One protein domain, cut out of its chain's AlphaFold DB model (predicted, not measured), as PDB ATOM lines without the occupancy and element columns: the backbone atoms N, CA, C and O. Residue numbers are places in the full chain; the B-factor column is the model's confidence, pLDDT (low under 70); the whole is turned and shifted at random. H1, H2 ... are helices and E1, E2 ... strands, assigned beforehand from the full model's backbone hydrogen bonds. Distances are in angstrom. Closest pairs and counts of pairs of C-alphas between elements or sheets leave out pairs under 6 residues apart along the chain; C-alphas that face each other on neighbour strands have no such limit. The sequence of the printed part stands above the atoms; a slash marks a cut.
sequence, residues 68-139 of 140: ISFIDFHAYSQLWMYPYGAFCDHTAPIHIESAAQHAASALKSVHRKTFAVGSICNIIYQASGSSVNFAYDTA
ATOM      1  N   ILE A  68      60.019  21.445 191.434       91.00
ATOM      2  CA  ILE A  68      60.325  20.012 191.603       91.00
ATOM      3  C   ILE A  68      59.078  19.112 191.674       91.00
ATOM      4  O   ILE A  68      59.189  17.890 191.658       91.00
ATOM      5  N   SER A  69      57.884  19.697 191.816       92.62
ATOM      6  CA  SER A  69      56.610  18.972 191.872       92.62
ATOM      7  C   SER A  69      55.457  19.861 191.413       92.62
ATOM      8  O   SER A  69      55.435  21.059 191.697       92.62
ATOM      9  N   PHE A  70      54.488  19.259 190.726       95.44
ATOM     10  CA  PHE A  70      53.264  19.899 190.261       95.44
ATOM     11  C   PHE A  70      52.073  18.987 190.577       95.44
ATOM     12  O   PHE A  70      52.063  17.823 190.179       95.44
ATOM     13  N   ILE A  71      51.079  19.511 191.297       97.12
ATOM     14  CA  ILE A  71      49.864  18.782 191.679       97.12
ATOM     15  C   ILE A  71      48.659  19.589 191.201       97.12
ATOM     16  O   ILE A  71      48.507  20.750 191.578       97.12
ATOM     17  N   ASP A  72      47.807  18.961 190.391       97.69
ATOM     18  CA  ASP A  72      46.558  19.542 189.898       97.69
ATOM     19  C   ASP A  72      45.359  18.850 190.558       97.69
ATOM     20  O   ASP A  72      45.215  17.627 190.487       97.69
ATOM     21  N   PHE A  73      44.506  19.627 191.225       98.00
ATOM     22  CA  PHE A  73      43.374  19.109 191.988       98.00
ATOM     23  C   PHE A  73      42.082  19.207 191.178       98.00
ATOM     24  O   PHE A  73      41.621  20.296 190.844       98.00
ATOM     25  N   HIS A  74      41.453  18.055 190.941       98.12
ATOM     26  CA  HIS A  74      40.150  17.941 190.282       98.12
ATOM     27  C   HIS A  74      39.156  17.191 191.169       98.12
ATOM     28  O   HIS A  74      39.530  16.456 192.085       98.12
ATOM     29  N   ALA A  75      37.873  17.351 190.860       96.75
ATOM     30  CA  ALA A  75      36.801  16.539 191.413       96.75
ATOM     31  C   ALA A  75      35.862  16.084 190.284       96.75
ATOM     32  O   ALA A  75      35.671  16.804 189.308       96.75
ATOM     33  N   TYR A  76      35.234  14.913 190.369       96.38
ATOM     34  CA  TYR A  76      35.190  13.955 191.485       96.38
ATOM     35  C   TYR A  76      35.995  12.672 191.167       96.38
ATOM     36  O   TYR A  76      36.970  12.731 190.430       96.38
ATOM     37  N   SER A  77      35.602  11.533 191.754       97.50
ATOM     38  CA  SER A  77      36.059  10.153 191.460       97.50
ATOM     39  C   SER A  77      37.129   9.553 192.375       97.50
ATOM     40  O   SER A  77      37.354   8.352 192.294       97.50
ATOM     41  N   GLN A  78      37.716  10.324 193.300       98.12
ATOM     42  CA  GLN A  78      38.751   9.834 194.230       98.12
ATOM     43  C   GLN A  78      39.894   9.109 193.492       98.12
ATOM     44  O   GLN A  78      40.163   7.930 193.719       98.12
ATOM     45  N   LEU A  79      40.553   9.814 192.576       98.38
ATOM     46  CA  LEU A  79      41.678   9.290 191.805       98.38
ATOM     47  C   LEU A  79      42.954  10.034 192.198       98.38
ATOM     48  O   LEU A  79      42.937  11.257 192.327       98.38
ATOM     49  N   TRP A  80      44.051   9.304 192.378       98.19
ATOM     50  CA  TRP A  80      45.394   9.867 192.471       98.19
ATOM     51  C   TRP A  80      46.161   9.471 191.211       98.19
ATOM     52  O   TRP A  80      46.656   8.349 191.085       98.19
ATOM     53  N   MET A  81      46.202  10.391 190.253       98.06
ATOM     54  CA  MET A  81      46.720  10.142 188.911       98.06
ATOM     55  C   MET A  81      48.128  10.705 188.729       98.06
ATOM     56  O   MET A  81      48.499  11.697 189.353       98.06
ATOM     57  N   TYR A  82      48.885  10.099 187.820       97.38
ATOM     58  CA  TYR A  82      50.184  10.586 187.357       97.38
ATOM     59  C   TYR A  82      50.298  10.446 185.825       97.38
ATOM     60  O   TYR A  82      49.455   9.782 185.214       97.38
ATOM     61  N   PRO A  83      51.283  11.080 185.159       95.69
ATOM     62  CA  PRO A  83      51.524  10.860 183.734       95.69
ATOM     63  C   PRO A  83      51.641   9.367 183.371       95.69
ATOM     64  O   PRO A  83      52.040   8.545 184.181       95.69
ATOM     65  N   TYR A  84      51.317   8.941 182.161       94.19
ATOM     66  CA  TYR A  84      50.934   9.751 181.014       94.19
ATOM     67  C   TYR A  84      49.414   9.750 180.807       94.19
ATOM     68  O   TYR A  84      48.729   8.752 181.037       94.19
ATOM     69  N   GLY A  85      48.878  10.892 180.371       94.31
ATOM     70  CA  GLY A  85      47.491  10.994 179.904       94.31
ATOM     71  C   GLY A  85      47.333  10.733 178.411       94.31
ATOM     72  O   GLY A  85      46.366  10.095 178.007       94.31
ATOM     73  N   ALA A  86      48.282  11.191 177.591       92.69
ATOM     74  CA  ALA A  86      48.170  11.097 176.135       92.69
ATOM     75  C   ALA A  86      48.487   9.691 175.597       92.69
ATOM     76  O   ALA A  86      48.015   9.334 174.519       92.69
ATOM     77  N   PHE A  87      49.248   8.894 176.353       92.69
ATOM     78  CA  PHE A  87      49.716   7.570 175.956       92.69
ATOM     79  C   PHE A  87      49.429   6.546 177.054       92.69
ATOM     80  O   PHE A  87      49.758   6.768 178.218       92.69
ATOM     81  N   CYS A  88      48.809   5.430 176.682       94.00
ATOM     82  CA  CYS A  88      48.338   4.405 177.622       94.00
ATOM     83  C   CYS A  88      49.338   3.249 177.766       94.00
ATOM     84  O   CYS A  88      49.328   2.530 178.761       94.00
ATOM     85  N   ASP A  89      50.218   3.111 176.776       94.44
ATOM     86  CA  ASP A  89      51.318   2.151 176.690       94.44
ATOM     87  C   ASP A  89      52.618   2.657 177.342       94.44
ATOM     88  O   ASP A  89      53.591   1.911 177.437       94.44
ATOM     89  N   HIS A  90      52.648   3.909 177.806       93.19
ATOM     90  CA  HIS A  90      53.805   4.484 178.482       93.19
ATOM     91  C   HIS A  90      53.763   4.235 179.991       93.19
ATOM     92  O   HIS A  90      52.770   4.515 180.669       93.19
ATOM     93  N   THR A  91      54.899   3.794 180.528       93.19
ATOM     94  CA  THR A  91      55.079   3.532 181.958       93.19
ATOM     95  C   THR A  91      55.824   4.689 182.616       93.19
ATOM     96  O   THR A  91      56.915   5.062 182.184       93.19
ATOM     97  N   ALA A  92      55.243   5.260 183.672       92.88
ATOM     98  CA  ALA A  92      55.919   6.268 184.483       92.88
ATOM     99  C   ALA A  92      57.080   5.647 185.286       92.88
ATOM    100  O   ALA A  92      57.038   4.461 185.617       92.88
ATOM    101  N   PRO A  93      58.104   6.432 185.660       94.06
ATOM    102  CA  PRO A  93      59.150   5.958 186.553       94.06
ATOM    103  C   PRO A  93      58.587   5.430 187.880       94.06
ATOM    104  O   PRO A  93      57.696   6.038 188.474       94.06
ATOM    105  N   ILE A  94      59.180   4.353 188.401       95.44
ATOM    106  CA  ILE A  94      58.713   3.670 189.623       95.44
ATOM    107  C   ILE A  94      58.588   4.596 190.844       95.44
ATOM    108  O   ILE A  94      57.718   4.407 191.691       95.44
ATOM    109  N   HIS A  95      59.432   5.628 190.938       94.75
ATOM    110  CA  HIS A  95      59.391   6.580 192.049       94.75
ATOM    111  C   HIS A  95      58.134   7.466 192.023       94.75
ATOM    112  O   HIS A  95      57.640   7.831 193.087       94.75
ATOM    113  N   ILE A  96      57.581   7.768 190.841       95.38
ATOM    114  CA  ILE A  96      56.325   8.518 190.695       95.38
ATOM    115  C   ILE A  96      55.146   7.663 191.160       95.38
ATOM    116  O   ILE A  96      54.326   8.119 191.957       95.38
ATOM    117  N   GLU A  97      55.094   6.405 190.719       95.94
ATOM    118  CA  GLU A  97      54.060   5.463 191.152       95.94
ATOM    119  C   GLU A  97      54.122   5.222 192.669       95.94
ATOM    120  O   GLU A  97      53.101   5.299 193.353       95.94
ATOM    121  N   SER A  98      55.320   5.013 193.222       97.69
ATOM    122  CA  SER A  98      55.508   4.838 194.667       97.69
ATOM    123  C   SER A  98      55.051   6.067 195.462       97.69
ATOM    124  O   SER A  98      54.335   5.928 196.456       97.69
ATOM    125  N   ALA A  99      55.389   7.279 195.007       97.12
ATOM    126  CA  ALA A  99      54.928   8.513 195.640       97.12
ATOM    127  C   ALA A  99      53.393   8.628 195.622       97.12
ATOM    128  O   ALA A  99      52.786   8.976 196.637       97.12
ATOM    129  N   ALA A 100      52.757   8.268 194.504       97.62
ATOM    130  CA  ALA A 100      51.305   8.253 194.373       97.62
ATOM    131  C   ALA A 100      50.631   7.244 195.321       97.62
ATOM    132  O   ALA A 100      49.657   7.577 196.002       97.62
ATOM    133  N   GLN A 101      51.175   6.028 195.430       98.19
ATOM    134  CA  GLN A 101      50.676   4.999 196.348       98.19
ATOM    135  C   GLN A 101      50.799   5.426 197.820       98.19
ATOM    136  O   GLN A 101      49.867   5.226 198.608       98.19
ATOM    137  N   HIS A 102      51.917   6.052 198.198       98.12
ATOM    138  CA  HIS A 102      52.104   6.587 199.547       98.12
ATOM    139  C   HIS A 102      51.123   7.721 199.857       98.12
ATOM    140  O   HIS A 102      50.515   7.722 200.929       98.12
ATOM    141  N   ALA A 103      50.899   8.639 198.916       97.12
ATOM    142  CA  ALA A 103      49.942   9.725 199.093       97.12
ATOM    143  C   ALA A 103      48.500   9.211 199.259       97.12
ATOM    144  O   ALA A 103      47.803   9.602 200.198       97.12
ATOM    145  N   ALA A 104      48.069   8.259 198.425       97.81
ATOM    146  CA  ALA A 104      46.758   7.620 198.559       97.81
ATOM    147  C   ALA A 104      46.605   6.864 199.895       97.81
ATOM    148  O   ALA A 104      45.547   6.914 200.529       97.81
ATOM    149  N   SER A 105      47.670   6.207 200.363       98.12
ATOM    150  CA  SER A 105      47.687   5.521 201.662       98.12
ATOM    151  C   SER A 105      47.564   6.501 202.833       98.12
ATOM    152  O   SER A 105      46.814   6.237 203.776       98.12
ATOM    153  N   ALA A 106      48.235   7.654 202.756       97.81
ATOM    154  CA  ALA A 106      48.126   8.721 203.749       97.81
ATOM    155  C   ALA A 106      46.718   9.341 203.780       97.81
ATOM    156  O   ALA A 106      46.152   9.536 204.852       97.81
ATOM    157  N   LEU A 107      46.084   9.569 202.624       96.94
ATOM    158  CA  LEU A 107      44.688  10.027 202.575       96.94
ATOM    159  C   LEU A 107      43.730   9.025 203.241       96.94
ATOM    160  O   LEU A 107      42.822   9.405 203.994       96.94
ATOM    161  N   LYS A 108      43.948   7.728 203.003       97.88
ATOM    162  CA  LYS A 108      43.146   6.654 203.596       97.88
ATOM    163  C   LYS A 108      43.319   6.564 205.111       97.88
ATOM    164  O   LYS A 108      42.342   6.251 205.795       97.88
ATOM    165  N   SER A 109      44.514   6.817 205.647       98.19
ATOM    166  CA  SER A 109      44.763   6.710 207.091       98.19
ATOM    167  C   SER A 109      43.987   7.757 207.896       98.19
ATOM    168  O   SER A 109      43.501   7.434 208.977       98.19
ATOM    169  N   VAL A 110      43.785   8.958 207.340       97.25
ATOM    170  CA  VAL A 110      43.071  10.054 208.010       97.25
ATOM    171  C   VAL A 110      41.554   9.933 207.856       97.25
ATOM    172  O   VAL A 110      40.820   9.975 208.840       97.25
ATOM    173  N   HIS A 111      41.061   9.772 206.622       92.25
ATOM    174  CA  HIS A 111      39.625   9.907 206.324       92.25
ATOM    175  C   HIS A 111      38.952   8.615 205.862       92.25
ATOM    176  O   HIS A 111      37.765   8.621 205.526       92.25
ATOM    177  N   ARG A 112      39.694   7.499 205.815       96.44
ATOM    178  CA  ARG A 112      39.199   6.185 205.365       96.44
ATOM    179  C   ARG A 112      38.627   6.202 203.941       96.44
ATOM    180  O   ARG A 112      37.851   5.320 203.579       96.44
ATOM    181  N   LYS A 113      39.019   7.185 203.125       96.38
ATOM    182  CA  LYS A 113      38.675   7.266 201.703       96.38
ATOM    183  C   LYS A 113      39.716   6.523 200.880       96.38
ATOM    184  O   LYS A 113      40.913   6.706 201.078       96.38
ATOM    185  N   THR A 114      39.252   5.670 199.976       97.38
ATOM    186  CA  THR A 114      40.117   4.923 199.060       97.38
ATOM    187  C   THR A 114      40.229   5.690 197.755       97.38
ATOM    188  O   THR A 114      39.205   6.025 197.161       97.38
ATOM    189  N   PHE A 115      41.463   5.938 197.322       98.25
ATOM    190  CA  PHE A 115      41.761   6.525 196.025       98.25
ATOM    191  C   PHE A 115      42.342   5.450 195.110       98.25
ATOM    192  O   PHE A 115      43.223   4.703 195.541       98.25
ATOM    193  N   ALA A 116      41.851   5.357 193.873       98.38
ATOM    194  CA  ALA A 116      42.514   4.540 192.861       98.38
ATOM    195  C   ALA A 116      43.778   5.263 192.381       98.38
ATOM    196  O   ALA A 116      43.775   6.487 192.235       98.38
ATOM    197  N   VAL A 117      44.853   4.508 192.165       98.31
ATOM    198  CA  VAL A 117      46.173   5.027 191.796       98.31
ATOM    199  C   VAL A 117      46.559   4.461 190.437       98.31
ATOM    200  O   VAL A 117      46.410   3.260 190.219       98.31
ATOM    201  N   GLY A 118      47.047   5.306 189.533       98.06
ATOM    202  CA  GLY A 118      47.509   4.867 188.219       98.06
ATOM    203  C   GLY A 118      47.802   6.020 187.266       98.06
ATOM    204  O   GLY A 118      47.576   7.189 187.595       98.06
ATOM    205  N   SER A 119      48.297   5.693 186.070       97.44
ATOM    206  CA  SER A 119      48.485   6.704 185.032       97.44
ATOM    207  C   SER A 119      47.140   7.239 184.540       97.44
ATOM    208  O   SER A 119      46.159   6.493 184.479       97.44
ATOM    209  N   ILE A 120      47.097   8.521 184.167       97.38
ATOM    210  CA  ILE A 120      45.873   9.204 183.719       97.38
ATOM    211  C   ILE A 120      45.144   8.365 182.658       97.38
ATOM    212  O   ILE A 120      43.973   8.050 182.864       97.38
ATOM    213  N   CYS A 121      45.812   7.921 181.581       96.44
ATOM    214  CA  CYS A 121      45.100   7.162 180.546       96.44
ATOM    215  C   CYS A 121      44.442   5.879 181.092       96.44
ATOM    216  O   CYS A 121      43.301   5.574 180.745       96.44
ATOM    217  N   ASN A 122      45.141   5.142 181.957       96.69
ATOM    218  CA  ASN A 122      44.721   3.802 182.363       96.69
ATOM    219  C   ASN A 122      43.634   3.791 183.443       96.69
ATOM    220  O   ASN A 122      42.921   2.796 183.553       96.69
ATOM    221  N   ILE A 123      43.494   4.858 184.240       97.19
ATOM    222  CA  ILE A 123      42.508   4.889 185.335       97.19
ATOM    223  C   ILE A 123      41.359   5.879 185.142       97.19
ATOM    224  O   ILE A 123      40.413   5.846 185.928       97.19
ATOM    225  N   ILE A 124      41.403   6.731 184.110       95.94
ATOM    226  CA  ILE A 124      40.251   7.558 183.726       95.94
ATOM    227  C   ILE A 124      39.921   7.407 182.237       95.94
ATOM    228  O   ILE A 124      38.908   6.794 181.904       95.94
ATOM    229  N   TYR A 125      40.759   7.950 181.355       94.12
ATOM    230  CA  TYR A 125      40.679   7.884 179.897       94.12
ATOM    231  C   TYR A 125      41.877   8.632 179.289       94.12
ATOM    232  O   TYR A 125      42.532   9.439 179.954       94.12
ATOM    233  N   GLN A 126      42.146   8.399 178.003       95.19
ATOM    234  CA  GLN A 126      43.198   9.092 177.258       95.19
ATOM    235  C   GLN A 126      42.928  10.603 177.173       95.19
ATOM    236  O   GLN A 126      41.887  11.016 176.667       95.19
ATOM    237  N   ALA A 127      43.867  11.431 177.632       92.94
ATOM    238  CA  ALA A 127      43.726  12.886 177.673       92.94
ATOM    239  C   ALA A 127      45.032  13.611 177.308       92.94
ATOM    240  O   ALA A 127      46.088  13.393 177.908       92.94
ATOM    241  N   SER A 128      44.937  14.522 176.346       94.56
ATOM    242  CA  SER A 128      46.019  15.336 175.798       94.56
ATOM    243  C   SER A 128      45.859  16.816 176.138       94.56
ATOM    244  O   SER A 128      44.787  17.288 176.489       94.56
ATOM    245  N   GLY A 129      46.934  17.594 176.062       96.12
ATOM    246  CA  GLY A 129      46.882  19.017 176.395       96.12
ATOM    247  C   GLY A 129      46.528  19.296 177.858       96.12
ATOM    248  O   GLY A 129      45.941  20.340 178.137       96.12
ATOM    249  N   SER A 130      46.876  18.386 178.773       96.56
ATOM    250  CA  SER A 130      46.661  18.542 180.214       96.56
ATOM    251  C   SER A 130      47.848  19.199 180.923       96.56
ATOM    252  O   SER A 130      48.997  19.115 180.475       96.56
ATOM    253  N   SER A 131      47.559  19.827 182.063       97.19
ATOM    254  CA  SER A 131      48.524  20.523 182.924       97.19
ATOM    255  C   SER A 131      49.648  19.605 183.417       97.19
ATOM    256  O   SER A 131      50.826  19.929 183.289       97.19
ATOM    257  N   VAL A 132      49.283  18.427 183.929       96.19
ATOM    258  CA  VAL A 132      50.197  17.456 184.543       96.19
ATOM    259  C   VAL A 132      51.147  16.841 183.512       96.19
ATOM    260  O   VAL A 132      52.331  16.696 183.808       96.19
ATOM    261  N   ASN A 133      50.671  16.535 182.294       94.12
ATOM    262  CA  ASN A 133      51.559  16.061 181.225       94.12
ATOM    263  C   ASN A 133      52.564  17.160 180.843       94.12
ATOM    264  O   ASN A 133      53.760  16.897 180.792       94.12
ATOM    265  N   PHE A 134      52.108  18.407 180.654       95.56
ATOM    266  CA  PHE A 134      53.004  19.524 180.332       95.56
ATOM    267  C   PHE A 134      54.053  19.776 181.421       95.56
ATOM    268  O   PHE A 134      55.230  19.960 181.103       95.56
ATOM    269  N   ALA A 135      53.643  19.777 182.691       94.88
ATOM    270  CA  ALA A 135      54.556  19.963 183.811       94.88
ATOM    271  C   ALA A 135      55.618  18.858 183.850       94.88
ATOM    272  O   ALA A 135      56.795  19.162 184.007       94.88
ATOM    273  N   TYR A 136      55.225  17.600 183.632       92.81
ATOM    274  CA  TYR A 136      56.151  16.469 183.577       92.81
ATOM    275  C   TYR A 136      57.117  16.534 182.381       92.81
ATOM    276  O   TYR A 136      58.293  16.204 182.517       92.81
ATOM    277  N   ASP A 137      56.648  16.993 181.218       90.00
ATOM    278  CA  ASP A 137      57.481  17.120 180.017       90.00
ATOM    279  C   ASP A 137      58.502  18.274 180.126       90.00
ATOM    280  O   ASP A 137      59.599  18.186 179.563       90.00
ATOM    281  N   THR A 138      58.143  19.349 180.845       86.50
ATOM    282  CA  THR A 138      58.862  20.640 180.849       86.50
ATOM    283  C   THR A 138      59.724  20.873 182.091       86.50
ATOM    284  O   THR A 138      60.801  21.456 181.976       86.50
ATOM    285  N   ALA A 139      59.279  20.451 183.278       71.31
ATOM    286  CA  ALA A 139      60.031  20.616 184.520       71.31
ATOM    287  C   ALA A 139      61.066  19.484 184.654       71.31
ATOM    288  O   ALA A 139      60.801  18.452 185.269       71.31
TER     289      ALA A 139
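This is residues 68 to 139 of the 140 residues of the protein "Peptidase M14, carboxypeptidase A" of Rhizoclosmatium globosum (UniProt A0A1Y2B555). Two short parallel strands, E1 and E2, lie side by side in the middle, with the long helix H1 packed over one face and the small helix H2 over the other. H3 lies off the E1 side. The printed part has 72 residues, in the order E1, H1, E2, H2, H3; its class is mixed, helices and strands. It is compact, with a radius of gyration of the C-alphas of 12.0 A and spans of 33 by 24 by 20 A.

E1, residues 79 to 82, begins at C-alpha (41.678, 9.290, 191.805); E2 is residues 116 to 119. H1, residues 94 to 111, is 26.1 A long. H2 is residues 120 to 123. H3, residues 131 to 138, ends at C-alpha (58.862, 20.640, 180.849).

E1 and E2 are parallel at 23 degrees, with N 80 and O 116 2.8 A apart, within hydrogen-bond range. E1, H1 and E2 form a strand-helix-strand unit, two parallel neighbour strands with a helix between, its crossover right-handed. The closest C-alphas of H1 and E2, Gln 101 and Val 117, are 6.4 A apart; those of E1 and H2, Met 81 and Ile 120, 5.3 A; those of E1 and H3, Tyr 82 and Val 132, 7.4 A. H1 is apart from H2 and H3. In H1 and H3 every O i to N i+4 pair is within hydrogen-bond range; H2 is too short for one.

The C-alphas farthest apart, Arg 112 and Thr 138, are 34.6 A apart. The printed part has no cut. The link from E1 to H1 is long, 11 residues. No printed residue is under 70 in pLDDT.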